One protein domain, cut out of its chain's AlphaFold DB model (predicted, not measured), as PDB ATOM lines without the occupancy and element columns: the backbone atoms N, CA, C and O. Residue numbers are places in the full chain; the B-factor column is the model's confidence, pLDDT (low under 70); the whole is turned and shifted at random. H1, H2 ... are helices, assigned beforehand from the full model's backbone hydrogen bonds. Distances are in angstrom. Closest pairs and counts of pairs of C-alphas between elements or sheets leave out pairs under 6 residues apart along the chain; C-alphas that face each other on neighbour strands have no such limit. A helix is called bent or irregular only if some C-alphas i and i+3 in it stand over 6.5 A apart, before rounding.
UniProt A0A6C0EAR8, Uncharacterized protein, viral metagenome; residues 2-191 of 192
ATOM      1  N   ASP A   2      -4.492  22.033 -43.534       88.44
ATOM      2  CA  ASP A   2      -3.378  21.097 -43.774       88.44
ATOM      3  C   ASP A   2      -2.043  21.514 -43.141       88.44
ATOM      4  O   ASP A   2      -1.383  20.682 -42.528       88.44
ATOM      5  N   GLN A   3      -1.695  22.806 -43.159       87.50
ATOM      6  CA  GLN A   3      -0.472  23.308 -42.506       87.50
ATOM      7  C   GLN A   3      -0.467  23.095 -40.984       87.50
ATOM      8  O   GLN A   3       0.559  22.749 -40.406       87.50
ATOM      9  N   ALA A   4      -1.620  23.255 -40.324       84.00
ATOM     10  CA  ALA A   4      -1.739  23.021 -38.885       84.00
ATOM     11  C   ALA A   4      -1.590  21.530 -38.544       84.00
ATOM     12  O   ALA A   4      -0.944  21.183 -37.560       84.00
ATOM     13  N   LYS A   5      -2.141  20.645 -39.385       84.88
ATOM     14  CA  LYS A   5      -1.999  19.191 -39.242       84.88
ATOM     15  C   LYS A   5      -0.559  18.736 -39.482       84.88
ATOM     16  O   LYS A   5      -0.053  17.896 -38.744       84.88
ATOM     17  N   GLU A   6       0.116  19.309 -40.472       88.12
ATOM     18  CA  GLU A   6       1.528  19.037 -40.737       88.12
ATOM     19  C   GLU A   6       2.422  19.512 -39.581       88.12
ATOM     20  O   GLU A   6       3.274  18.757 -39.111       88.12
ATOM     21  N   LEU A   7       2.187  20.727 -39.072       85.62
ATOM     22  CA  LEU A   7       2.893  21.254 -37.907       85.62
ATOM     23  C   LEU A   7       2.657  20.372 -36.678       85.62
ATOM     24  O   LEU A   7       3.611  20.017 -35.991       85.62
ATOM     25  N   PHE A   8       1.412  19.960 -36.432       83.56
ATOM     26  CA  PHE A   8       1.085  19.053 -35.336       83.56
ATOM     27  C   PHE A   8       1.816  17.714 -35.468       83.56
ATOM     28  O   PHE A   8       2.432  17.278 -34.509       83.56
ATOM     29  N   ASN A   9       1.835  17.096 -36.651       86.69
ATOM     30  CA  ASN A   9       2.531  15.824 -36.866       86.69
ATOM     31  C   ASN A   9       4.058  15.941 -36.703       86.69
ATOM     32  O   ASN A   9       4.706  14.993 -36.263       86.69
ATOM     33  N   LYS A  10       4.643  17.103 -37.030       85.81
ATOM     34  CA  LYS A  10       6.058  17.409 -36.754       85.81
ATOM     35  C   LYS A  10       6.319  17.588 -35.253       85.81
ATOM     36  O   LYS A  10       7.348  17.145 -34.731       85.81
ATOM     37  N   LEU A  11       5.389  18.229 -34.546       84.44
ATOM     38  CA  LEU A  11       5.490  18.490 -33.110       84.44
ATOM     39  C   LEU A  11       5.152  17.271 -32.252       84.44
ATOM     40  O   LEU A  11       5.742  17.114 -31.193       84.44
ATOM     41  N   VAL A  12       4.261  16.395 -32.692       89.12
ATOM     42  CA  VAL A  12       3.833  15.196 -31.972       89.12
ATOM     43  C   VAL A  12       3.873  14.027 -32.951       89.12
ATOM     44  O   VAL A  12       2.880  13.740 -33.624       89.12
ATOM     45  N   PRO A  13       5.028  13.348 -33.064       89.25
ATOM     46  CA  PRO A  13       5.142  12.164 -33.901       89.25
ATOM     47  C   PRO A  13       4.095  11.112 -33.515       89.25
ATOM     48  O   PRO A  13       3.793  10.921 -32.335       89.25
ATOM     49  N   ALA A  14       3.584  10.372 -34.500       90.44
ATOM     50  CA  ALA A  14       2.578   9.332 -34.265       90.44
ATOM     51  C   ALA A  14       3.033   8.288 -33.225       90.44
ATOM     52  O   ALA A  14       2.233   7.851 -32.400       90.44
ATOM     53  N   GLN A  15       4.328   7.951 -33.211       91.88
ATOM     54  CA  GLN A  15       4.908   7.048 -32.215       91.88
ATOM     55  C   GLN A  15       4.808   7.611 -30.790       91.88
ATOM     56  O   GLN A  15       4.441   6.883 -29.873       91.88
ATOM     57  N   THR A  16       5.078   8.907 -30.603       92.62
ATOM     58  CA  THR A  16       4.942   9.586 -29.307       92.62
ATOM     59  C   THR A  16       3.507   9.487 -28.802       92.62
ATOM     60  O   THR A  16       3.283   9.084 -27.663       92.62
ATOM     61  N   LEU A  17       2.523   9.775 -29.660       93.31
ATOM     62  CA  LEU A  17       1.113   9.654 -29.291       93.31
ATOM     63  C   LEU A  17       0.726   8.204 -28.965       93.31
ATOM     64  O   LEU A  17       0.011   7.967 -27.995       93.31
ATOM     65  N   SER A  18       1.223   7.235 -29.736       95.00
ATOM     66  CA  SER A  18       0.999   5.812 -29.470       95.00
ATOM     67  C   SER A  18       1.531   5.396 -28.098       95.00
ATOM     68  O   SER A  18       0.833   4.696 -27.366       95.00
ATOM     69  N   ASN A  19       2.730   5.850 -27.724       94.94
ATOM     70  CA  ASN A  19       3.318   5.559 -26.417       94.94
ATOM     71  C   ASN A  19       2.495   6.179 -25.277       94.94
ATOM     72  O   ASN A  19       2.199   5.504 -24.297       94.94
ATOM     73  N   VAL A  20       2.047   7.430 -25.436       96.31
ATOM     74  CA  VAL A  20       1.160   8.090 -24.464       96.31
ATOM     75  C   VAL A  20      -0.140   7.308 -24.288       96.31
ATOM     76  O   VAL A  20      -0.537   7.011 -23.164       96.31
ATOM     77  N   VAL A  21      -0.797   6.929 -25.387       96.56
ATOM     78  CA  VAL A  21      -2.044   6.149 -25.335       96.56
ATOM     79  C   VAL A  21      -1.819   4.793 -24.669       96.56
ATOM     80  O   VAL A  21      -2.669   4.345 -23.898       96.56
ATOM     81  N   PHE A  22      -0.695   4.136 -24.955       96.19
ATOM     82  CA  PHE A  22      -0.340   2.866 -24.334       96.19
ATOM     83  C   PHE A  22      -0.193   3.003 -22.814       96.19
ATOM     84  O   PHE A  22      -0.832   2.250 -22.078       96.19
ATOM     85  N   ASP A  23       0.560   3.998 -22.346       96.62
ATOM     86  CA  ASP A  23       0.779   4.234 -20.917       96.62
ATOM     87  C   ASP A  23      -0.517   4.581 -20.191       96.62
ATOM     88  O   ASP A  23      -0.800   4.035 -19.127       96.62
ATOM     89  N   TRP A  24      -1.350   5.432 -20.790       98.00
ATOM     90  CA  TRP A  24      -2.645   5.800 -20.222       98.00
ATOM     91  C   TRP A  24      -3.552   4.592 -20.038       98.00
ATOM     92  O   TRP A  24      -4.177   4.443 -18.989       98.00
ATOM     93  N   LYS A  25      -3.599   3.703 -21.032       97.75
ATOM     94  CA  LYS A  25      -4.376   2.468 -20.938       97.75
ATOM     95  C   LYS A  25      -3.806   1.535 -19.878       97.75
ATOM     96  O   LYS A  25      -4.552   1.102 -19.006       97.75
ATOM     97  N   LYS A  26      -2.502   1.249 -19.929       97.38
ATOM     98  CA  LYS A  26      -1.854   0.285 -19.034       97.38
ATOM     99  C   LYS A  26      -1.886   0.751 -17.581       97.38
ATOM    100  O   LYS A  26      -2.371   0.034 -16.709       97.38
ATOM    101  N   LEU A  27      -1.399   1.960 -17.319       97.62
ATOM    102  CA  LEU A  27      -1.282   2.502 -15.966       97.62
ATOM    103  C   LEU A  27      -2.637   2.947 -15.424       97.62
ATOM    104  O   LEU A  27      -2.940   2.663 -14.271       97.62
ATOM    105  N   GLY A  28      -3.490   3.561 -16.250       97.88
ATOM    106  CA  GLY A  28      -4.857   3.907 -15.855       97.88
ATOM    107  C   GLY A  28      -5.668   2.674 -15.448       97.88
ATOM    108  O   GLY A  28      -6.326   2.688 -14.408       97.88
ATOM    109  N   PHE A  29      -5.556   1.578 -16.205       98.31
ATOM    110  CA  PHE A  29      -6.168   0.301 -15.835       98.31
ATOM    111  C   PHE A  29      -5.590  -0.247 -14.524       98.31
ATOM    112  O   PHE A  29      -6.352  -0.632 -13.637       98.31
ATOM    113  N   ALA A  30      -4.263  -0.238 -14.363       98.19
ATOM    114  CA  ALA A  30      -3.626  -0.717 -13.140       98.19
ATOM    115  C   ALA A  30      -4.038   0.090 -11.897       98.19
ATOM    116  O   ALA A  30      -4.328  -0.501 -10.856       98.19
ATOM    117  N   PHE A  31      -4.148   1.418 -12.006       98.31
ATOM    118  CA  PHE A  31      -4.659   2.272 -10.931       98.31
ATOM    119  C   PHE A  31      -6.118   1.967 -10.596       98.31
ATOM    120  O   PHE A  31      -6.454   1.861  -9.417       98.31
ATOM    121  N   ALA A  32      -6.980   1.792 -11.601       98.19
ATOM    122  CA  ALA A  32      -8.385   1.461 -11.380       98.19
ATOM    123  C   ALA A  32      -8.545   0.102 -10.677       98.19
ATOM    124  O   ALA A  32      -9.266   0.003  -9.684       98.19
ATOM    125  N   VAL A  33      -7.823  -0.929 -11.129       98.00
ATOM    126  CA  VAL A  33      -7.814  -2.248 -10.476       98.00
ATOM    127  C   VAL A  33      -7.298  -2.143  -9.044       98.00
ATOM    128  O   VAL A  33      -7.946  -2.638  -8.123       98.00
ATOM    129  N   SER A  34      -6.173  -1.454  -8.840       97.88
ATOM    130  CA  SER A  34      -5.604  -1.249  -7.507       97.88
ATOM    131  C   SER A  34      -6.595  -0.574  -6.561       97.88
ATOM    132  O   SER A  34      -6.786  -1.023  -5.430       97.88
ATOM    133  N   ARG A  35      -7.293   0.458  -7.042       97.56
ATOM    134  CA  ARG A  35      -8.294   1.197  -6.272       97.56
ATOM    135  C   ARG A  35      -9.467   0.310  -5.858       97.56
ATOM    136  O   ARG A  35      -9.845   0.329  -4.685       97.56
ATOM    137  N   VAL A  36     -10.002  -0.497  -6.775       97.94
ATOM    138  CA  VAL A  36     -11.117  -1.416  -6.484       97.94
ATOM    139  C   VAL A  36     -10.700  -2.501  -5.495       97.94
ATOM    140  O   VAL A  36     -11.438  -2.769  -4.552       97.94
ATOM    141  N   ILE A  37      -9.515  -3.096  -5.658       97.38
ATOM    142  CA  ILE A  37      -9.022  -4.142  -4.749       97.38
ATOM    143  C   ILE A  37      -8.795  -3.579  -3.340       97.38
ATOM    144  O   ILE A  37      -9.251  -4.171  -2.364       97.38
ATOM    145  N   THR A  38      -8.127  -2.430  -3.226       96.31
ATOM    146  CA  THR A  38      -7.770  -1.839  -1.927       96.31
ATOM    147  C   THR A  38      -8.998  -1.348  -1.157       96.31
ATOM    148  O   THR A  38      -9.061  -1.500   0.059       96.31
ATOM    149  N   THR A  39      -9.991  -0.780  -1.845       96.25
ATOM    150  CA  THR A  39     -11.205  -0.243  -1.201       96.25
ATOM    151  C   THR A  39     -12.366  -1.232  -1.134       96.25
ATOM    152  O   THR A  39     -13.349  -0.965  -0.448       96.25
ATOM    153  N   GLN A  40     -12.268  -2.356  -1.849       95.50
ATOM    154  CA  GLN A  40     -13.307  -3.383  -1.975       95.50
ATOM    155  C   GLN A  40     -14.643  -2.872  -2.548       95.50
ATOM    156  O   GLN A  40     -15.679  -3.510  -2.373       95.50
ATOM    157  N   THR A  41     -14.644  -1.735  -3.253       95.56
ATOM    158  CA  THR A  41     -15.849  -1.183  -3.889       95.56
ATOM    159  C   THR A  41     -15.538  -0.472  -5.202       95.56
ATOM    160  O   THR A  41     -14.538   0.232  -5.327       95.56
ATOM    161  N   VAL A  42     -16.435  -0.611  -6.182       95.00
ATOM    162  CA  VAL A  42     -16.349   0.078  -7.482       95.00
ATOM    163  C   VAL A  42     -16.679   1.568  -7.359       95.00
ATOM    164  O   VAL A  42     -16.102   2.376  -8.080       95.00
ATOM    165  N   SER A  43     -17.524   1.962  -6.398       95.69
ATOM    166  CA  SER A  43     -17.859   3.378  -6.164       95.69
ATOM    167  C   SER A  43     -16.646   4.226  -5.769       95.69
ATOM    168  O   SER A  43     -16.652   5.443  -5.917       95.69
ATOM    169  N   SER A  44     -15.557   3.592  -5.324       95.31
ATOM    170  CA  SER A  44     -14.293   4.266  -5.017       95.31
ATOM    171  C   SER A  44     -13.615   4.908  -6.233       95.31
ATOM    172  O   SER A  44     -12.719   5.738  -6.038       95.31
ATOM    173  N   LEU A  45     -14.019   4.532  -7.453       96.12
ATOM    174  CA  LEU A  45     -13.553   5.120  -8.710       96.12
ATOM    175  C   LEU A  45     -14.144   6.515  -8.960       96.12
ATOM    176  O   LEU A  45     -13.604   7.268  -9.764       96.12
ATOM    177  N   GLU A  46     -15.221   6.878  -8.261       97.06
ATOM    178  CA  GLU A  46     -15.853   8.200  -8.344       97.06
ATOM    179  C   GLU A  46     -15.185   9.229  -7.412       97.06
ATOM    180  O   GLU A  46     -15.534  10.411  -7.421       97.06
ATOM    181  N   ASP A  47     -14.197   8.806  -6.612       97.44
ATOM    182  CA  ASP A  47     -13.426   9.696  -5.746       97.44
ATOM    183  C   ASP A  47     -12.652  10.716  -6.594       97.44
ATOM    184  O   ASP A  47     -11.615  10.424  -7.198       97.44
ATOM    185  N   ARG A  48     -13.154  11.955  -6.604       97.50
ATOM    186  CA  ARG A  48     -12.579  13.065  -7.369       97.50
ATOM    187  C   ARG A  48     -11.123  13.339  -7.005       97.50
ATOM    188  O   ARG A  48     -10.352  13.724  -7.881       97.50
ATOM    189  N   LYS A  49     -10.735  13.177  -5.739       96.62
ATOM    190  CA  LYS A  49      -9.351  13.411  -5.316       96.62
ATOM    191  C   LYS A  49      -8.440  12.349  -5.924       96.62
ATOM    192  O   LYS A  49      -7.443  12.706  -6.544       96.62
ATOM    193  N   TRP A  50      -8.817  11.077  -5.815       96.81
ATOM    194  CA  TRP A  50      -8.077   9.971  -6.426       96.81
ATOM    195  C   TRP A  50      -7.997  10.097  -7.956       96.81
ATOM    196  O   TRP A  50      -6.924   9.909  -8.534       96.81
ATOM    197  N   LEU A  51      -9.100  10.474  -8.613       98.00
ATOM    198  CA  LEU A  51      -9.132  10.718 -10.059       98.00
ATOM    199  C   LEU A  51      -8.150  11.818 -10.466       98.00
ATOM    200  O   LEU A  51      -7.408  11.649 -11.432       98.00
ATOM    201  N   MET A  52      -8.111  12.928  -9.722       97.88
ATOM    202  CA  MET A  52      -7.171  14.015  -9.988       97.88
ATOM    203  C   MET A  52      -5.721  13.582  -9.765       97.88
ATOM    204  O   MET A  52      -4.877  13.870 -10.606       97.88
ATOM    205  N   GLU A  53      -5.417  12.860  -8.686       96.50
ATOM    206  CA  GLU A  53      -4.065  12.343  -8.431       96.50
ATOM    207  C   GLU A  53      -3.605  11.395  -9.550       96.50
ATOM    208  O   GLU A  53      -2.496  11.535 -10.069       96.50
ATOM    209  N   THR A  54      -4.488  10.499  -9.995       97.56
ATOM    210  CA  THR A  54      -4.231   9.584 -11.116       97.56
ATOM    211  C   THR A  54      -4.013  10.348 -12.421       97.56
ATOM    212  O   THR A  54      -3.052  10.085 -13.143       97.56
ATOM    213  N   LEU A  55      -4.859  11.338 -12.717       98.12
ATOM    214  CA  LEU A  55      -4.738  12.162 -13.918       98.12
ATOM    215  C   LEU A  55      -3.407  12.922 -13.952       98.12
ATOM    216  O   LEU A  55      -2.760  12.970 -14.994       98.12
ATOM    217  N   LEU A  56      -2.970  13.481 -12.822       98.00
ATOM    218  CA  LEU A  56      -1.699  14.204 -12.725       98.00
ATOM    219  C   LEU A  56      -0.499  13.287 -12.991       98.00
ATOM    220  O   LEU A  56       0.437  13.696 -13.678       98.00
ATOM    221  N   ILE A  57      -0.547  12.040 -12.514       97.75
ATOM    222  CA  ILE A  57       0.463  11.017 -12.818       97.75
ATOM    223  C   ILE A  57       0.475  10.693 -14.320       97.75
ATOM    224  O   ILE A  57       1.537  10.708 -14.943       97.75
ATOM    225  N   LEU A  58      -0.691  10.455 -14.929       98.06
ATOM    226  CA  LEU A  58      -0.800  10.154 -16.364       98.06
ATOM    227  C   LEU A  58      -0.320  11.316 -17.246       98.06
ATOM    228  O   LEU A  58       0.376  11.098 -18.238       98.06
ATOM    229  N   VAL A  59      -0.626  12.557 -16.862       97.75
ATOM    230  CA  VAL A  59      -0.090  13.761 -17.516       97.75
ATOM    231  C   VAL A  59       1.429  13.846 -17.354       97.75
ATOM    232  O   VAL A  59       2.114  14.242 -18.295       97.75
ATOM    233  N   GLY A  60       1.976  13.426 -16.211       97.62
ATOM    234  CA  GLY A  60       3.419  13.307 -16.006       97.62
ATOM    235  C   GLY A  60       4.091  12.370 -17.016       97.62
ATOM    236  O   GLY A  60       5.101  12.740 -17.614       97.62
ATOM    237  N   PHE A  61       3.495  11.206 -17.287       97.19
ATOM    238  CA  PHE A  61       3.984  10.302 -18.338       97.19
ATOM    239  C   PHE A  61       3.828  10.892 -19.745       97.19
ATOM    240  O   PHE A  61       4.727  10.759 -20.578       97.19
ATOM    241  N   THR A  62       2.745  11.629 -20.010       97.12
ATOM    242  CA  THR A  62       2.608  12.385 -21.265       97.12
ATOM    243  C   THR A  62       3.738  13.398 -21.435       97.12
ATOM    244  O   THR A  62       4.321  13.495 -22.515       97.12
ATOM    245  N   ALA A  63       4.078  14.137 -20.378       96.56
ATOM    246  CA  ALA A  63       5.145  15.129 -20.413       96.56
ATOM    247  C   ALA A  63       6.511  14.495 -20.710       96.56
ATOM    248  O   ALA A  63       7.273  15.060 -21.494       96.56
ATOM    249  N   TYR A  64       6.800  13.305 -20.175       96.25
ATOM    250  CA  TYR A  64       8.007  12.562 -20.538       96.25
ATOM    251  C   TYR A  64       8.091  12.306 -22.048       96.25
ATOM    252  O   TYR A  64       9.087  12.668 -22.677       96.25
ATOM    253  N   HIS A  65       7.042  11.727 -22.642       94.44
ATOM    254  CA  HIS A  65       7.044  11.365 -24.065       94.44
ATOM    255  C   HIS A  65       7.123  12.591 -24.976       94.44
ATOM    256  O   HIS A  65       7.773  12.548 -26.020       94.44
ATOM    257  N   MET A  66       6.472  13.689 -24.586       92.81
ATOM    258  CA  MET A  66       6.437  14.917 -25.382       92.81
ATOM    259  C   MET A  66       7.717  15.749 -25.265       92.81
ATOM    260  O   MET A  66       8.103  16.398 -26.239       92.81
ATOM    261  N   LEU A  67       8.354  15.758 -24.091       92.12
ATOM    262  CA  LEU A  67       9.453  16.669 -23.772       92.12
ATOM    263  C   LEU A  67      10.762  15.909 -23.568       92.12
ATOM    264  O   LEU A  67      11.674  16.012 -24.386       92.12
ATOM    265  N   THR A  68      10.857  15.126 -22.496       85.81
ATOM    266  CA  THR A  68      12.118  14.519 -22.055       85.81
ATOM    267  C   THR A  68      12.689  13.562 -23.092       85.81
ATOM    268  O   THR A  68      13.845  13.716 -23.475       85.81
ATOM    269  N   ALA A  69      11.874  12.642 -23.612       85.00
ATOM    270  CA  ALA A  69      12.310  11.641 -24.586       85.00
ATOM    271  C   ALA A  69      12.760  12.242 -25.931       85.00
ATOM    272  O   ALA A  69      13.415  11.568 -26.720       85.00
ATOM    273  N   ARG A  70      12.396  13.500 -26.216       87.06
ATOM    274  CA  ARG A  70      12.817  14.213 -27.434       87.06
ATOM    275  C   ARG A  70      14.066  15.057 -27.228       87.06
ATOM    276  O   ARG A  70      14.784  15.307 -28.189       87.06
ATOM    277  N   VAL A  71      14.276  15.541 -26.008       90.31
ATOM    278  CA  VAL A  71      15.403  16.417 -25.666       90.31
ATOM    279  C   VAL A  71      16.626  15.605 -25.251       90.31
ATOM    280  O   VAL A  71      17.748  16.013 -25.536       90.31
ATOM    281  N   ILE A  72      16.424  14.466 -24.588       90.25
ATOM    282  CA  ILE A  72      17.505  13.651 -24.040       90.25
ATOM    283  C   ILE A  72      17.630  12.367 -24.855       90.25
ATOM    284  O   ILE A  72      16.824  11.450 -24.714       90.25
ATOM    285  N   ASP A  73      18.675  12.293 -25.675       90.69
ATOM    286  CA  ASP A  73      19.063  11.053 -26.339       90.69
ATOM    287  C   ASP A  73      19.909  10.194 -25.391       90.69
ATOM    288  O   ASP A  73      21.127  10.342 -25.283       90.69
ATOM    289  N   THR A  74      19.254   9.274 -24.690       90.56
ATOM    290  CA  THR A  74      19.937   8.357 -23.770       90.56
ATOM    291  C   THR A  74      20.813   7.337 -24.485       90.56
ATOM    292  O   THR A  74      21.736   6.803 -23.867       90.56
ATOM    293  N   SER A  75      20.584   7.083 -25.779       88.06
ATOM    294  CA  SER A  75      21.386   6.136 -26.560       88.06
ATOM    295  C   SER A  75      22.798   6.654 -26.839       88.06
ATOM    296  O   SER A  75      23.732   5.860 -26.929       88.06
ATOM    297  N   ALA A  76      22.967   7.978 -26.882       89.25
ATOM    298  CA  ALA A  76      24.270   8.627 -26.975       89.25
ATOM    299  C   ALA A  76      25.033   8.650 -25.634       89.25
ATOM    300  O   ALA A  76      26.247   8.851 -25.624       89.25
ATOM    301  N   ILE A  77      24.338   8.465 -24.506       89.00
ATOM    302  CA  ILE A  77      24.898   8.625 -23.152       89.00
ATOM    303  C   ILE A  77      25.292   7.277 -22.542       89.00
ATOM    304  O   ILE A  77      26.322   7.172 -21.879       89.00
ATOM    305  N   ALA A  78      24.465   6.249 -22.725       91.00
ATOM    306  CA  ALA A  78      24.623   4.971 -22.046       91.00
ATOM    307  C   ALA A  78      24.155   3.797 -22.915       91.00
ATOM    308  O   ALA A  78      23.339   3.945 -23.824       91.00
ATOM    309  N   THR A  79      24.638   2.595 -22.594       91.56
ATOM    310  CA  THR A  79      24.258   1.349 -23.278       91.56
ATOM    311  C   THR A  79      23.860   0.257 -22.281       91.56
ATOM    312  O   THR A  79      24.180   0.318 -21.089       91.56
ATOM    313  N   GLY A  80      23.109  -0.743 -22.757       91.75
ATOM    314  CA  GLY A  80      22.686  -1.895 -21.954       91.75
ATOM    315  C   GLY A  80      21.932  -1.505 -20.677       91.75
ATOM    316  O   GLY A  80      21.029  -0.672 -20.706       91.75
ATOM    317  N   LYS A  81      22.326  -2.091 -19.539       91.38
ATOM    318  CA  LYS A  81      21.683  -1.853 -18.232       91.38
ATOM    319  C   LYS A  81      21.766  -0.399 -17.766       91.38
ATOM    320  O   LYS A  81      20.816   0.099 -17.174       91.38
ATOM    321  N   HIS A  82      22.873   0.286 -18.059       92.88
ATOM    322  CA  HIS A  82      23.036   1.700 -17.714       92.88
ATOM    323  C   HIS A  82      22.005   2.565 -18.441       92.88
ATOM    324  O   HIS A  82      21.433   3.473 -17.844       92.88
ATOM    325  N   LYS A  83      21.743   2.248 -19.716       94.25
ATOM    326  CA  LYS A  83      20.716   2.928 -20.506       94.25
ATOM    327  C   LYS A  83      19.327   2.687 -19.931       94.25
ATOM    328  O   LYS A  83      18.607   3.651 -19.724       94.25
ATOM    329  N   ASN A  84      18.980   1.435 -19.633       93.69
ATOM    330  CA  ASN A  84      17.670   1.099 -19.070       93.69
ATOM    331  C   ASN A  84      17.424   1.827 -17.740       93.69
ATOM    332  O   ASN A  84      16.381   2.450 -17.576       93.69
ATOM    333  N   ALA A  85      18.426   1.845 -16.855       95.38
ATOM    334  CA  ALA A  85      18.353   2.578 -15.594       95.38
ATOM    335  C   ALA A  85      18.186   4.088 -15.803       95.38
ATOM    336  O   ALA A  85      17.391   4.724 -15.113       95.38
ATOM    337  N   LEU A  86      18.918   4.676 -16.756       96.00
ATOM    338  CA  LEU A  86      18.776   6.092 -17.093       96.00
ATOM    339  C   LEU A  86      17.387   6.397 -17.671       96.00
ATOM    340  O   LEU A  86      16.771   7.383 -17.271       96.00
ATOM    341  N   ASP A  87      16.886   5.550 -18.570       95.88
ATOM    342  CA  ASP A  87      15.555   5.680 -19.162       95.88
ATOM    343  C   ASP A  87      14.466   5.609 -18.089       95.88
ATOM    344  O   ASP A  87      13.608   6.486 -18.045       95.88
ATOM    345  N   ASP A  88      14.524   4.629 -17.183       96.81
ATOM    346  CA  ASP A  88      13.572   4.495 -16.076       96.81
ATOM    347  C   ASP A  88      13.634   5.714 -15.139       96.81
ATOM    348  O   ASP A  88      12.595   6.253 -14.745       96.81
ATOM    349  N   VAL A  89      14.838   6.206 -14.820       97.69
ATOM    350  CA  VAL A  89      15.008   7.407 -13.989       97.69
ATOM    351  C   VAL A  89      14.398   8.638 -14.652       97.69
ATOM    352  O   VAL A  89      13.704   9.401 -13.983       97.69
ATOM    353  N   LEU A  90      14.614   8.838 -15.951       97.75
ATOM    354  CA  LEU A  90      14.015   9.953 -16.684       97.75
ATOM    355  C   LEU A  90      12.497   9.793 -16.808       97.75
ATOM    356  O   LEU A  90      11.764  10.761 -16.619       97.75
ATOM    357  N   TYR A  91      12.022   8.578 -17.071       97.50
ATOM    358  CA  TYR A  91      10.607   8.259 -17.228       97.50
ATOM    359  C   TYR A  91       9.815   8.545 -15.950       97.50
ATOM    360  O   TYR A  91       8.914   9.392 -15.937       97.50
ATOM    361  N   PHE A  92      10.185   7.900 -14.844       97.50
ATOM    362  CA  PHE A  92       9.501   8.081 -13.565       97.50
ATOM    363  C   PHE A  92       9.870   9.406 -12.893       97.50
ATOM    364  O   PHE A  92       9.013  10.025 -12.266       97.50
ATOM    365  N   GLY A  93      11.104   9.889 -13.054       97.94
ATOM    366  CA  GLY A  93      11.549  11.174 -12.514       97.94
ATOM    367  C   GLY A  93      10.783  12.351 -13.110       97.94
ATOM    368  O   GLY A  93      10.254  13.174 -12.357       97.94
ATOM    369  N   THR A  94      10.633  12.403 -14.439       98.06
ATOM    370  CA  THR A  94       9.810  13.431 -15.095       98.06
ATOM    371  C   THR A  94       8.367  13.353 -14.623       98.06
ATOM    372  O   THR A  94       7.792  14.383 -14.268       98.06
ATOM    373  N   MET A  95       7.789  12.148 -14.553       97.88
ATOM    374  CA  MET A  95       6.424  11.972 -14.058       97.88
ATOM    375  C   MET A  95       6.255  12.534 -12.641       97.88
ATOM    376  O   MET A  95       5.333  13.314 -12.407       97.88
ATOM    377  N   LEU A  96       7.167  12.212 -11.717       97.88
ATOM    378  CA  LEU A  96       7.113  12.668 -10.326       97.88
ATOM    379  C   LEU A  96       7.201  14.193 -10.217       97.88
ATOM    380  O   LEU A  96       6.416  14.804  -9.487       97.88
ATOM    381  N   VAL A  97       8.134  14.815 -10.944       98.19
ATOM    382  CA  VAL A  97       8.318  16.274 -10.945       98.19
ATOM    383  C   VAL A  97       7.086  16.968 -11.519       98.19
ATOM    384  O   VAL A  97       6.546  17.874 -10.887       98.19
ATOM    385  N   VAL A  98       6.596  16.522 -12.676       97.81
ATOM    386  CA  VAL A  98       5.435  17.129 -13.338       97.81
ATOM    387  C   VAL A  98       4.182  16.976 -12.483       97.81
ATOM    388  O   VAL A  98       3.495  17.966 -12.234       97.81
ATOM    389  N   ALA A  99       3.915  15.780 -11.955       97.31
ATOM    390  CA  ALA A  99       2.773  15.553 -11.076       97.31
ATOM    391  C   ALA A  99       2.844  16.437  -9.818       97.31
ATOM    392  O   ALA A  99       1.829  17.000  -9.397       97.31
ATOM    393  N   ARG A 100       4.038  16.622  -9.231       97.94
ATOM    394  CA  ARG A 100       4.249  17.481  -8.054       97.94
ATOM    395  C   ARG A 100       4.003  18.959  -8.363       97.94
ATOM    396  O   ARG A 100       3.287  19.609  -7.598       97.94
ATOM    397  N   VAL A 101       4.542  19.459  -9.477       97.94
ATOM    398  CA  VAL A 101       4.353  20.846  -9.938       97.94
ATOM    399  C   VAL A 101       2.882  21.125 -10.227       97.94
ATOM    400  O   VAL A 101       2.333  22.096  -9.714       97.94
ATOM    401  N   LEU A 102       2.216  20.251 -10.983       97.12
ATOM    402  CA  LEU A 102       0.801  20.414 -11.324       97.12
ATOM    403  C   LEU A 102      -0.124  20.265 -10.107       97.12
ATOM    404  O   LEU A 102      -1.215  20.827 -10.092       97.12
ATOM    405  N   SER A 103       0.324  19.569  -9.057       97.06
ATOM    406  CA  SER A 103      -0.362  19.538  -7.758       97.06
ATOM    407  C   SER A 103      -0.199  20.831  -6.944       97.06
ATOM    408  O   SER A 103      -0.737  20.910  -5.841       97.06
ATOM    409  N   GLY A 104       0.591  21.804  -7.414       97.44
ATOM    410  CA  GLY A 104       0.892  23.045  -6.693       97.44
ATOM    411  C   GLY A 104       1.745  22.847  -5.436       97.44
ATOM    412  O   GLY A 104       1.714  23.680  -4.532       97.44
ATOM    413  N   LYS A 105       2.478  21.730  -5.331       96.81
ATOM    414  CA  LYS A 105       3.279  21.394  -4.146       96.81
ATOM    415  C   LYS A 105       4.754  21.738  -4.358       96.81
ATOM    416  O   LYS A 105       5.258  21.726  -5.476       96.81
ATOM    417  N   SER A 106       5.468  21.986  -3.260       97.38
ATOM    418  CA  SER A 106       6.894  22.328  -3.298       97.38
ATOM    419  C   SER A 106       7.773  21.169  -3.791       97.38
ATOM    420  O   SER A 106       7.562  20.017  -3.389       97.38
ATOM    421  N   LEU A 107       8.775  21.505  -4.615       97.50
ATOM    422  CA  LEU A 107       9.859  20.615  -5.058       97.50
ATOM    423  C   LEU A 107      11.029  20.546  -4.062       97.50
ATOM    424  O   LEU A 107      11.868  19.661  -4.177       97.50
ATOM    425  N   VAL A 108      11.099  21.460  -3.089       97.69
ATOM    426  CA  VAL A 108      12.143  21.473  -2.042       97.69
ATOM    427  C   VAL A 108      11.685  20.807  -0.740       97.69
ATOM    428  O   VAL A 108      12.315  20.945   0.301       97.69
ATOM    429  N   ASP A 109      10.563  20.091  -0.791       98.00
ATOM    430  CA  ASP A 109      10.070  19.280   0.319       98.00
ATOM    431  C   ASP A 109      10.968  18.047   0.499       98.00
ATOM    432  O   ASP A 109      10.966  17.140  -0.335       98.00
ATOM    433  N   GLU A 110      11.749  18.023   1.580       97.88
ATOM    434  CA  GLU A 110      12.754  16.982   1.833       97.88
ATOM    435  C   GLU A 110      12.137  15.577   1.909       97.88
ATOM    436  O   GLU A 110      12.706  14.612   1.396       97.88
ATOM    437  N   LYS A 111      10.948  15.445   2.511       97.31
ATOM    438  CA  LYS A 111      10.254  14.155   2.625       97.31
ATOM    439  C   LYS A 111       9.874  13.620   1.245       97.31
ATOM    440  O   LYS A 111      10.083  12.441   0.962       97.31
ATOM    441  N   TRP A 112       9.335  14.476   0.384       97.56
ATOM    442  CA  TRP A 112       9.014  14.141  -0.997       97.56
ATOM    443  C   TRP A 112      10.273  13.797  -1.794       97.56
ATOM    444  O   TRP A 112      10.290  12.756  -2.445       97.56
ATOM    445  N   GLN A 113      11.337  14.599  -1.691       98.38
ATOM    446  CA  GLN A 113      12.605  14.335  -2.380       98.38
ATOM    447  C   GLN A 113      13.194  12.976  -1.991       98.38
ATOM    448  O   GLN A 113      13.566  12.202  -2.872       98.38
ATOM    449  N   LYS A 114      13.221  12.649  -0.691       98.12
ATOM    450  CA  LYS A 114      13.659  11.332  -0.203       98.12
ATOM    451  C   LYS A 114      12.780  10.213  -0.751       98.12
ATOM    452  O   LYS A 114      13.308   9.236  -1.267       98.12
ATOM    453  N   GLY A 115      11.456  10.381  -0.724       97.81
ATOM    454  CA  GLY A 115      10.527   9.405  -1.300       97.81
ATOM    455  C   GLY A 115      10.764   9.162  -2.796       97.81
ATOM    456  O   GLY A 115      10.807   8.015  -3.239       97.81
ATOM    457  N   CYS A 116      10.984  10.226  -3.574       98.00
ATOM    458  CA  CYS A 116      11.349  10.121  -4.985       98.00
ATOM    459  C   CYS A 116      12.691   9.410  -5.168       98.00
ATOM    460  O   CYS A 116      12.784   8.494  -5.980       98.00
ATOM    461  N   LEU A 117      13.710   9.780  -4.392       98.31
ATOM    462  CA  LEU A 117      15.026   9.152  -4.457       98.31
ATOM    463  C   LEU A 117      14.950   7.649  -4.167       98.31
ATOM    464  O   LEU A 117      15.550   6.860  -4.894       98.31
ATOM    465  N   TYR A 118      14.191   7.237  -3.153       98.50
ATOM    466  CA  TYR A 118      14.024   5.827  -2.794       98.50
ATOM    467  C   TYR A 118      13.297   5.041  -3.890       98.50
ATOM    468  O   TYR A 118      13.737   3.951  -4.257       98.50
ATOM    469  N   MET A 119      12.243   5.618  -4.475       98.31
ATOM    470  CA  MET A 119      11.532   5.030  -5.613       98.31
ATOM    471  C   MET A 119      12.452   4.847  -6.829       98.31
ATOM    472  O   MET A 119      12.523   3.756  -7.392       98.31
ATOM    473  N   LEU A 120      13.188   5.894  -7.213       98.31
ATOM    474  CA  LEU A 120      14.113   5.852  -8.348       98.31
ATOM    475  C   LEU A 120      15.267   4.873  -8.102       98.31
ATOM    476  O   LEU A 120      15.624   4.109  -8.994       98.31
ATOM    477  N   THR A 121      15.789   4.817  -6.874       98.25
ATOM    478  CA  THR A 121      16.786   3.814  -6.466       98.25
ATOM    479  C   THR A 121      16.240   2.395  -6.619       98.25
ATOM    480  O   THR A 121      16.971   1.493  -7.021       98.25
ATOM    481  N   GLY A 122      14.949   2.189  -6.357       98.06
ATOM    482  CA  GLY A 122      14.270   0.920  -6.588       98.06
ATOM    483  C   GLY A 122      14.248   0.487  -8.057       98.06
ATOM    484  O   GLY A 122      14.560  -0.668  -8.346       98.06
ATOM    485  N   PHE A 123      13.961   1.403  -8.988       97.75
ATOM    486  CA  PHE A 123      14.044   1.119 -10.429       97.75
ATOM    487  C   PHE A 123      15.477   0.821 -10.877       97.75
ATOM    488  O   PHE A 123      15.725  -0.203 -11.506       97.75
ATOM    489  N   VAL A 124      16.443   1.635 -10.441       97.62
ATOM    490  CA  VAL A 124      17.866   1.374 -10.700       97.62
ATOM    491  C   VAL A 124      18.262  -0.008 -10.168       97.62
ATOM    492  O   VAL A 124      18.906  -0.789 -10.865       97.62
ATOM    493  N   THR A 125      17.830  -0.363  -8.956       97.31
ATOM    494  CA  THR A 125      18.097  -1.687  -8.377       97.31
ATOM    495  C   THR A 125      17.522  -2.797  -9.249       97.31
ATOM    496  O   THR A 125      18.195  -3.805  -9.454       97.31
ATOM    497  N   PHE A 126      16.326  -2.620  -9.817       96.69
ATOM    498  CA  PHE A 126      15.779  -3.583 -10.766       96.69
ATOM    499  C   PHE A 126      16.700  -3.783 -11.976       96.69
ATOM    500  O   PHE A 126      17.092  -4.917 -12.264       96.69
ATOM    501  N   ASP A 127      17.110  -2.707 -12.647       94.00
ATOM    502  CA  ASP A 127      17.888  -2.812 -13.884       94.00
ATOM    503  C   ASP A 127      19.246  -3.492 -13.682       94.00
ATOM    504  O   ASP A 127      19.666  -4.309 -14.511       94.00
ATOM    505  N   TYR A 128      19.927  -3.222 -12.567       93.50
ATOM    506  CA  TYR A 128      21.216  -3.854 -12.278       93.50
ATOM    507  C   TYR A 128      21.071  -5.249 -11.686       93.50
ATOM    508  O   TYR A 128      21.795  -6.160 -12.108       93.50
ATOM    509  N   VAL A 129      20.155  -5.406 -10.730       92.31
ATOM    510  CA  VAL A 129      20.090  -6.581  -9.867       92.31
ATOM    511  C   VAL A 129      19.045  -7.562 -10.351       92.31
ATOM    512  O   VAL A 129      19.409  -8.696 -10.577       92.31
ATOM    513  N   THR A 130      17.777  -7.203 -10.534       88.00
ATOM    514  CA  THR A 130      16.718  -8.219 -10.711       88.00
ATOM    515  C   THR A 130      16.301  -8.458 -12.164       88.00
ATOM    516  O   THR A 130      15.653  -9.468 -12.451       88.00
ATOM    517  N   SER A 131      16.750  -7.619 -13.102       91.25
ATOM    518  CA  SER A 131      16.441  -7.722 -14.537       91.25
ATOM    519  C   SER A 131      16.827  -9.067 -15.163       91.25
ATOM    520  O   SER A 131      16.078  -9.588 -15.986       91.25
ATOM    521  N   TYR A 132      17.913  -9.711 -14.710       89.81
ATOM    522  CA  TYR A 132      18.313 -11.041 -15.205       89.81
ATOM    523  C   TYR A 132      17.251 -12.122 -14.946       89.81
ATOM    524  O   TYR A 132      17.249 -13.167 -15.598       89.81
ATOM    525  N   GLY A 133      16.377 -11.913 -13.955       86.44
ATOM    526  CA  GLY A 133      15.276 -12.821 -13.657       86.44
ATOM    527  C   GLY A 133      14.277 -12.885 -14.808       86.44
ATOM    528  O   GLY A 133      13.768 -13.962 -15.102       86.44
ATOM    529  N   VAL A 134      14.067 -11.763 -15.504       89.12
ATOM    530  CA  VAL A 134      13.185 -11.664 -16.676       89.12
ATOM    531  C   VAL A 134      13.732 -12.492 -17.838       89.12
ATOM    532  O   VAL A 134      12.981 -13.234 -18.466       89.12
ATOM    533  N   ASP A 135      15.044 -12.435 -18.082       88.81
ATOM    534  CA  ASP A 135      15.692 -13.155 -19.189       88.81
ATOM    535  C   ASP A 135      15.570 -14.679 -19.060       88.81
ATOM    536  O   ASP A 135      15.581 -15.403 -20.057       88.81
ATOM    537  N   ARG A 136      15.417 -15.176 -17.827       91.62
ATOM    538  CA  ARG A 136      15.233 -16.604 -17.527       91.62
ATOM    539  C   ARG A 136      13.795 -17.082 -17.696       91.62
ATOM    540  O   ARG A 136      13.558 -18.288 -17.667       91.62
ATOM    541  N   VAL A 137      12.831 -16.178 -17.867       91.50
ATOM    542  CA  VAL A 137      11.431 -16.553 -18.071       91.50
ATOM    543  C   VAL A 137      11.248 -17.064 -19.495       91.50
ATOM    544  O   VAL A 137      11.298 -16.319 -20.473       91.50
ATOM    545  N   THR A 138      11.004 -18.364 -19.611       91.12
ATOM    546  CA  THR A 138      10.595 -19.007 -20.860       91.12
ATOM    547  C   THR A 138       9.085 -18.876 -21.042       91.12
ATOM    548  O   THR A 138       8.337 -19.062 -20.083       91.12
ATOM    549  N   GLY A 139       8.610 -18.604 -22.258       91.44
ATOM    550  CA  GLY A 139       7.176 -18.533 -22.548       91.44
ATOM    551  C   GLY A 139       6.820 -17.468 -23.579       91.44
ATOM    552  O   GLY A 139       7.677 -17.006 -24.335       91.44
ATOM    553  N   SER A 140       5.539 -17.089 -23.600       93.88
ATOM    554  CA  SER A 140       5.008 -16.053 -24.489       93.88
ATOM    555  C   SER A 140       5.562 -14.659 -24.161       93.88
ATOM    556  O   SER A 140       6.064 -14.404 -23.062       93.88
ATOM    557  N   SER A 141       5.425 -13.725 -25.107       92.88
ATOM    558  CA  SER A 141       5.704 -12.296 -24.891       92.88
ATOM    559  C   SER A 141       4.935 -11.738 -23.688       92.88
ATOM    560  O   SER A 141       5.501 -10.990 -22.894       92.88
ATOM    561  N   VAL A 142       3.683 -12.169 -23.496       94.19
ATOM    562  CA  VAL A 142       2.842 -11.810 -22.343       94.19
ATOM    563  C   VAL A 142       3.450 -12.309 -21.031       94.19
ATOM    564  O   VAL A 142       3.537 -11.542 -20.075       94.19
ATOM    565  N   ALA A 143       3.929 -13.558 -20.979       94.44
ATOM    566  CA  ALA A 143       4.564 -14.105 -19.780       94.44
ATOM    567  C   ALA A 143       5.829 -13.319 -19.399       94.44
ATOM    568  O   ALA A 143       6.005 -12.960 -18.234       94.44
ATOM    569  N   LYS A 144       6.670 -12.980 -20.385       94.38
ATOM    570  CA  LYS A 144       7.854 -12.135 -20.172       94.38
ATOM    571  C   LYS A 144       7.485 -10.719 -19.725       94.38
ATOM    572  O   LYS A 144       8.091 -10.213 -18.786       94.38
ATOM    573  N   SER A 145       6.472 -10.103 -20.340       94.19
ATOM    574  CA  SER A 145       5.967  -8.778 -19.949       94.19
ATOM    575  C   SER A 145       5.452  -8.772 -18.508       94.19
ATOM    576  O   SER A 145       5.805  -7.890 -17.729       94.19
ATOM    577  N   ASN A 146       4.678  -9.788 -18.122       95.88
ATOM    578  CA  ASN A 146       4.176  -9.944 -16.757       95.88
ATOM    579  C   ASN A 146       5.311 -10.121 -15.751       95.88
ATOM    580  O   ASN A 146       5.317  -9.454 -14.720       95.88
ATOM    581  N   ALA A 147       6.286 -10.979 -16.053       96.00
ATOM    582  CA  ALA A 147       7.443 -11.161 -15.188       96.00
ATOM    583  C   ALA A 147       8.255  -9.869 -15.037       96.00
ATOM    584  O   ALA A 147       8.663  -9.535 -13.927       96.00
ATOM    585  N   ASN A 148       8.442  -9.125 -16.128       95.94
ATOM    586  CA  ASN A 148       9.105  -7.828 -16.102       95.94
ATOM    587  C   ASN A 148       8.365  -6.824 -15.210       95.94
ATOM    588  O   ASN A 148       8.993  -6.225 -14.345       95.94
ATOM    589  N   ASP A 149       7.047  -6.673 -15.366       96.75
ATOM    590  CA  ASP A 149       6.256  -5.751 -14.540       96.75
ATOM    591  C   ASP A 149       6.292  -6.146 -13.054       96.75
ATOM    592  O   ASP A 149       6.534  -5.300 -12.193       96.75
ATOM    593  N   VAL A 150       6.113  -7.436 -12.743       97.62
ATOM    594  CA  VAL A 150       6.161  -7.953 -11.365       97.62
ATOM    595  C   VAL A 150       7.528  -7.707 -10.735       97.62
ATOM    596  O   VAL A 150       7.600  -7.177  -9.628       97.62
ATOM    597  N   LEU A 151       8.615  -8.063 -11.426       97.56
ATOM    598  CA  LEU A 151       9.965  -7.895 -10.892       97.56
ATOM    599  C   LEU A 151      10.341  -6.417 -10.774       97.56
ATOM    600  O   LEU A 151      10.896  -6.030  -9.747       97.56
ATOM    601  N   LYS A 152      10.007  -5.584 -11.766       97.50
ATOM    602  CA  LYS A 152      10.314  -4.148 -11.761       97.50
ATOM    603  C   LYS A 152       9.594  -3.429 -10.633       97.50
ATOM    604  O   LYS A 152      10.246  -2.859  -9.757       97.50
ATOM    605  N   PHE A 153       8.266  -3.491 -10.604       97.81
ATOM    606  CA  PHE A 153       7.493  -2.789  -9.582       97.81
ATOM    607  C   PHE A 153       7.639  -3.437  -8.204       97.81
ATOM    608  O   PHE A 153       7.729  -2.717  -7.217       97.81
ATOM    609  N   GLY A 154       7.755  -4.766  -8.120       98.06
ATOM    610  CA  GLY A 154       8.046  -5.462  -6.865       98.06
ATOM    611  C   GLY A 154       9.378  -5.021  -6.257       98.06
ATOM    612  O   GLY A 154       9.413  -4.617  -5.097       98.06
ATOM    613  N   THR A 155      10.456  -5.000  -7.052       98.25
ATOM    614  CA  THR A 155      11.769  -4.502  -6.598       98.25
ATOM    615  C   THR A 155      11.676  -3.037  -6.187       98.25
ATOM    616  O   THR A 155      12.151  -2.677  -5.110       98.25
ATOM    617  N   MET A 156      11.019  -2.200  -6.997       98.12
ATOM    618  CA  MET A 156      10.851  -0.783  -6.695       98.12
ATOM    619  C   MET A 156      10.142  -0.558  -5.355       98.12
ATOM    620  O   MET A 156      10.670   0.164  -4.506       98.12
ATOM    621  N   TYR A 157       8.997  -1.209  -5.121       98.31
ATOM    622  CA  TYR A 157       8.256  -1.067  -3.869       98.31
ATOM    623  C   TYR A 157       9.050  -1.592  -2.674       98.31
ATOM    624  O   TYR A 157       9.080  -0.933  -1.635       98.31
ATOM    625  N   SER A 158       9.711  -2.745  -2.811       98.31
ATOM    626  CA  SER A 158      10.480  -3.342  -1.719       98.31
ATOM    627  C   SER A 158      11.689  -2.502  -1.323       98.31
ATOM    628  O   SER A 158      11.890  -2.244  -0.137       98.31
ATOM    629  N   VAL A 159      12.470  -2.032  -2.300       98.25
ATOM    630  CA  VAL A 159      13.639  -1.176  -2.051       98.25
ATOM    631  C   VAL A 159      13.205   0.162  -1.469       98.25
ATOM    632  O   VAL A 159      13.783   0.610  -0.483       98.25
ATOM    633  N   SER A 160      12.157   0.775  -2.027       97.94
ATOM    634  CA  SER A 160      11.661   2.060  -1.537       97.94
ATOM    635  C   SER A 160      11.205   1.978  -0.075       97.94
ATOM    636  O   SER A 160      11.619   2.792   0.751       97.94
ATOM    637  N   ARG A 161      10.435   0.934   0.277       98.00
ATOM    638  CA  ARG A 161       9.965   0.685   1.651       98.00
ATOM    639  C   ARG A 161      11.123   0.427   2.616       98.00
ATOM    640  O   ARG A 161      11.141   0.981   3.712       98.00
ATOM    641  N   TYR A 162      12.106  -0.369   2.189       98.25
ATOM    642  CA  TYR A 162      13.305  -0.659   2.976       98.25
ATOM    643  C   TYR A 162      14.119   0.608   3.274       98.25
ATOM    644  O   TYR A 162      14.454   0.863   4.428       98.25
ATOM    645  N   LEU A 163      14.387   1.437   2.260       98.00
ATOM    646  CA  LEU A 163      15.135   2.692   2.420       98.00
ATOM    647  C   LEU A 163      14.379   3.734   3.256       98.00
ATOM    648  O   LEU A 163      15.002   4.547   3.938       98.00
ATOM    649  N   ALA A 164      13.046   3.695   3.241       97.69
ATOM    650  CA  ALA A 164      12.213   4.520   4.108       97.69
ATOM    651  C   ALA A 164      12.238   4.082   5.586       97.69
ATOM    652  O   ALA A 164      11.767   4.833   6.439       97.69
ATOM    653  N   GLY A 165      12.789   2.902   5.905       97.75
ATOM    654  CA  GLY A 165      12.771   2.339   7.258       97.75
ATOM    655  C   GLY A 165      11.371   1.919   7.717       97.75
ATOM    656  O   GLY A 165      11.102   1.866   8.916       97.75
ATOM    657  N   GLU A 166      10.465   1.657   6.776       97.19
ATOM    658  CA  GLU A 166       9.071   1.314   7.051       97.19
ATOM    659  C   GLU A 166       8.863  -0.212   7.081       97.19
ATOM    660  O   GLU A 166       9.635  -0.990   6.520       97.19
ATOM    661  N   THR A 167       7.791  -0.668   7.729       97.56
ATOM    662  CA  THR A 167       7.483  -2.098   7.861       97.56
ATOM    663  C   THR A 167       6.781  -2.669   6.630       97.56
ATOM    664  O   THR A 167       5.948  -2.010   6.004       97.56
ATOM    665  N   PHE A 168       7.056  -3.938   6.332       97.94
ATOM    666  CA  PHE A 168       6.351  -4.734   5.323       97.94
ATOM    667  C   PHE A 168       5.054  -5.316   5.902       97.94
ATOM    668  O   PHE A 168       4.951  -6.512   6.172       97.94
ATOM    669  N   ASP A 169       4.081  -4.450   6.167       97.81
ATOM    670  CA  ASP A 169       2.787  -4.841   6.723       97.81
ATOM    671  C   ASP A 169       1.777  -5.280   5.642       97.81
ATOM    672  O   ASP A 169       2.018  -5.217   4.431       97.81
ATOM    673  N   LYS A 170       0.614  -5.759   6.098       97.44
ATOM    674  CA  LYS A 170      -0.465  -6.229   5.221       97.44
ATOM    675  C   LYS A 170      -1.028  -5.111   4.339       97.44
ATOM    676  O   LYS A 170      -1.441  -5.397   3.219       97.44
ATOM    677  N   GLN A 171      -1.068  -3.872   4.828       96.44
ATOM    678  CA  GLN A 171      -1.604  -2.749   4.062       96.44
ATOM    679  C   GLN A 171      -0.680  -2.425   2.889       96.44
ATOM    680  O   GLN A 171      -1.146  -2.392   1.753       96.44
ATOM    681  N   TRP A 172       0.623  -2.296   3.146       96.88
ATOM    682  CA  TRP A 172       1.634  -2.122   2.106       96.88
ATOM    683  C   TRP A 172       1.526  -3.217   1.041       96.88
ATOM    684  O   TRP A 172       1.449  -2.906  -0.147       96.88
ATOM    685  N   LEU A 173       1.429  -4.487   1.458       97.69
ATOM    686  CA  LEU A 173       1.334  -5.617   0.533       97.69
ATOM    687  C   LEU A 173       0.095  -5.523  -0.371       97.69
ATOM    688  O   LEU A 173       0.187  -5.810  -1.564       97.69
ATOM    689  N   VAL A 174      -1.055  -5.123   0.180       97.69
ATOM    690  CA  VAL A 174      -2.298  -4.939  -0.585       97.69
ATOM    691  C   VAL A 174      -2.171  -3.762  -1.553       97.69
ATOM    692  O   VAL A 174      -2.523  -3.904  -2.724       97.69
ATOM    693  N   GLU A 175      -1.622  -2.630  -1.117       94.12
ATOM    694  CA  GLU A 175      -1.459  -1.437  -1.955       94.12
ATOM    695  C   GLU A 175      -0.501  -1.697  -3.127       94.12
ATOM    696  O   GLU A 175      -0.883  -1.523  -4.287       94.12
ATOM    697  N   SER A 176       0.708  -2.205  -2.864       97.44
ATOM    698  CA  SER A 176       1.676  -2.510  -3.925       97.44
ATOM    699  C   SER A 176       1.245  -3.700  -4.783       97.44
ATOM    700  O   SER A 176       1.369  -3.678  -6.009       97.44
ATOM    701  N   GLY A 177       0.717  -4.749  -4.148       97.94
ATOM    702  CA  GLY A 177       0.320  -5.981  -4.823       97.94
ATOM    703  C   GLY A 177      -0.856  -5.764  -5.765       97.94
ATOM    704  O   GLY A 177      -0.846  -6.274  -6.883       97.94
ATOM    705  N   SER A 178      -1.844  -4.962  -5.363       98.06
ATOM    706  CA  SER A 178      -3.018  -4.674  -6.193       98.06
ATOM    707  C   SER A 178      -2.674  -3.891  -7.464       98.06
ATOM    708  O   SER A 178      -3.240  -4.172  -8.521       98.06
ATOM    709  N   PHE A 179      -1.709  -2.969  -7.401       98.31
ATOM    710  CA  PHE A 179      -1.199  -2.277  -8.584       98.31
ATOM    711  C   PHE A 179      -0.491  -3.237  -9.548       98.31
ATOM    712  O   PHE A 179      -0.796  -3.248 -10.741       98.31
ATOM    713  N   ILE A 180       0.385  -4.107  -9.031       98.38
ATOM    714  CA  ILE A 180       1.077  -5.128  -9.837       98.38
ATOM    715  C   ILE A 180       0.074  -6.091 -10.488       98.38
ATOM    716  O   ILE A 180       0.185  -6.385 -11.678       98.38
ATOM    717  N   VAL A 181      -0.939  -6.543  -9.742       98.31
ATOM    718  CA  VAL A 181      -2.036  -7.364 -10.281       98.31
ATOM    719  C   VAL A 181      -2.741  -6.640 -11.427       98.31
ATOM    720  O   VAL A 181      -2.997  -7.249 -12.464       98.31
ATOM    721  N   GLY A 182      -2.998  -5.338 -11.286       98.19
ATOM    722  CA  GLY A 182      -3.555  -4.509 -12.350       98.19
ATOM    723  C   GLY A 182      -2.722  -4.522 -13.638       98.19
ATOM    724  O   GLY A 182      -3.282  -4.696 -14.721       98.19
ATOM    725  N   LEU A 183      -1.393  -4.420 -13.535       97.94
ATOM    726  CA  LEU A 183      -0.487  -4.502 -14.692       97.94
ATOM    727  C   LEU A 183      -0.530  -5.881 -15.367       97.94
ATOM    728  O   LEU A 183      -0.635  -5.974 -16.592       97.94
ATOM    729  N   VAL A 184      -0.497  -6.954 -14.573       97.88
ATOM    730  CA  VAL A 184      -0.551  -8.339 -15.073       97.88
ATOM    731  C   VAL A 184      -1.878  -8.622 -15.779       97.88
ATOM    732  O   VAL A 184      -1.897  -9.213 -16.864       97.88
ATOM    733  N   LEU A 185      -2.992  -8.176 -15.195       97.69
ATOM    734  CA  LEU A 185      -4.315  -8.305 -15.801       97.69
ATOM    735  C   LEU A 185      -4.401  -7.526 -17.115       97.69
ATOM    736  O   LEU A 185      -4.899  -8.072 -18.096       97.69
ATOM    737  N   TYR A 186      -3.863  -6.302 -17.169       97.56
ATOM    738  CA  TYR A 186      -3.837  -5.520 -18.403       97.56
ATOM    739  C   TYR A 186      -3.127  -6.273 -19.532       97.56
ATOM    740  O   TYR A 186      -3.696  -6.463 -20.605       97.56
ATOM    741  N   ASN A 187      -1.905  -6.741 -19.281       95.62
ATOM    742  CA  ASN A 187      -1.132  -7.472 -20.281       95.62
ATOM    743  C   ASN A 187      -1.870  -8.741 -20.728       95.62
ATOM    744  O   ASN A 187      -1.940  -9.022 -21.913       95.62
ATOM    745  N   THR A 188      -2.470  -9.483 -19.798       95.12
ATOM    746  CA  THR A 188      -3.165 -10.742 -20.112       95.12
ATOM    747  C   THR A 188      -4.428 -10.526 -20.953       95.12
ATOM    748  O   THR A 188      -4.758 -11.354 -21.797       95.12
ATOM    749  N   ILE A 189      -5.147  -9.423 -20.730       96.50
ATOM    750  CA  ILE A 189      -6.404  -9.124 -21.430       96.50
ATOM    751  C   ILE A 189      -6.145  -8.431 -22.774       96.50
ATOM    752  O   ILE A 189      -6.821  -8.726 -23.763       96.50
ATOM    753  N   PHE A 190      -5.194  -7.492 -22.811       95.00
ATOM    754  CA  PHE A 190      -5.043  -6.544 -23.918       95.00
ATOM    755  C   PHE A 190      -3.786  -6.748 -24.770       95.00
ATOM    756  O   PHE A 190      -3.778  -6.283 -25.910       95.00
ATOM    757  N   LEU A 191      -2.750  -7.433 -24.275       88.44
ATOM    758  CA  LEU A 191      -1.618  -7.858 -25.102       88.44
ATOM    759  C   LEU A 191      -1.887  -9.293 -25.565       88.44
ATOM    760  O   LEU A 191      -1.873 -10.224 -24.764       88.44
TER     761      LEU A 191
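AT A GLANCE: This is residues 2 to 191 of the 192 residues of an uncharacterized protein of viral metagenome (UniProt A0A6C0EAR8). Six long helices, H2, H4, H5, H6, H8 and H9, make a closed ring, each running opposite ways to its neighbours, while residues 2 to 8 of H1 stick out as an arm. Short H3 packs on H2 and short H7 on H8. The printed part has 190 residues, with nine named helices, H1 to H9 in chain order, and no named strand: all helix. It is compact, with a radius of gyration of the C-alphas of 17.4 A and spans of 56 by 41 by 40 A.

IN THESE COORDINATES: H1, residues 2 to 11, begins at C-alpha 2 (-3.378, 21.097, -43.774). H2 is residues 14 to 39, 37.1 A; H3 42 to 46; H4 48 to 71, 33.6 A; H5 80 to 102, 33.0 A; H6 110 to 130, 28.4 A; H7 132 to 135; H8 141 to 163, 32.5 A. H9, residues 170 to 190, 29.5 A, ends at C-alpha 190 (-5.043, -6.544, -23.918). H4 has a kink of 31 degrees near residue 65 and is only just irregular: C-alphas 66 and 69 are 6.8 A apart.

HOW THE PARTS SIT: H1 and H2 meet only through their link. H2 touches H3 with residues 32 to 36 alone, closest C-alphas Val 36 and Val 42, 5.5 A. H2 touches H4 at a shallow tilt of 28 degrees, closest C-alphas Val 20 and Thr 62, 5.5 A. H4 touches H5 at a steep 49 degrees, Gly 60 to Met 95, 3.8 A. H5 and H6 form a hairpin at a shallow 24 degrees, Ala 85 to Val 124, 5.1 A. H6 touches H8 at a steep 44 degrees, Gly 122 to Met 156, 3.8 A. H7 touches H8, Val 134 to Asn 148, 5.6 A. H8 and H9 form a hairpin at a shallow 20 degrees, Asn 146 to Val 184, 5.3 A. H9 touches H2 at a steep 44 degrees, Ala 30 to Gly 182, 3.9 A. H2 and H6 are apart. O i to N i+4 pairs are within hydrogen-bond range throughout H1, H2, H5, H6 and H8, in 18 of 20 in H4, 16 of 17 in H9 and 0 of 1 in H3, where 2 of 2 O i to N i+3 pairs are; H7 is too short for such a pair.

THE WHOLE: The farthest C-alphas, Asp 2 and Thr 167, are 57.6 A apart. The printed part has no cut and no long link. Mean pLDDT of the printed part is 95.2, and no printed residue is under 70.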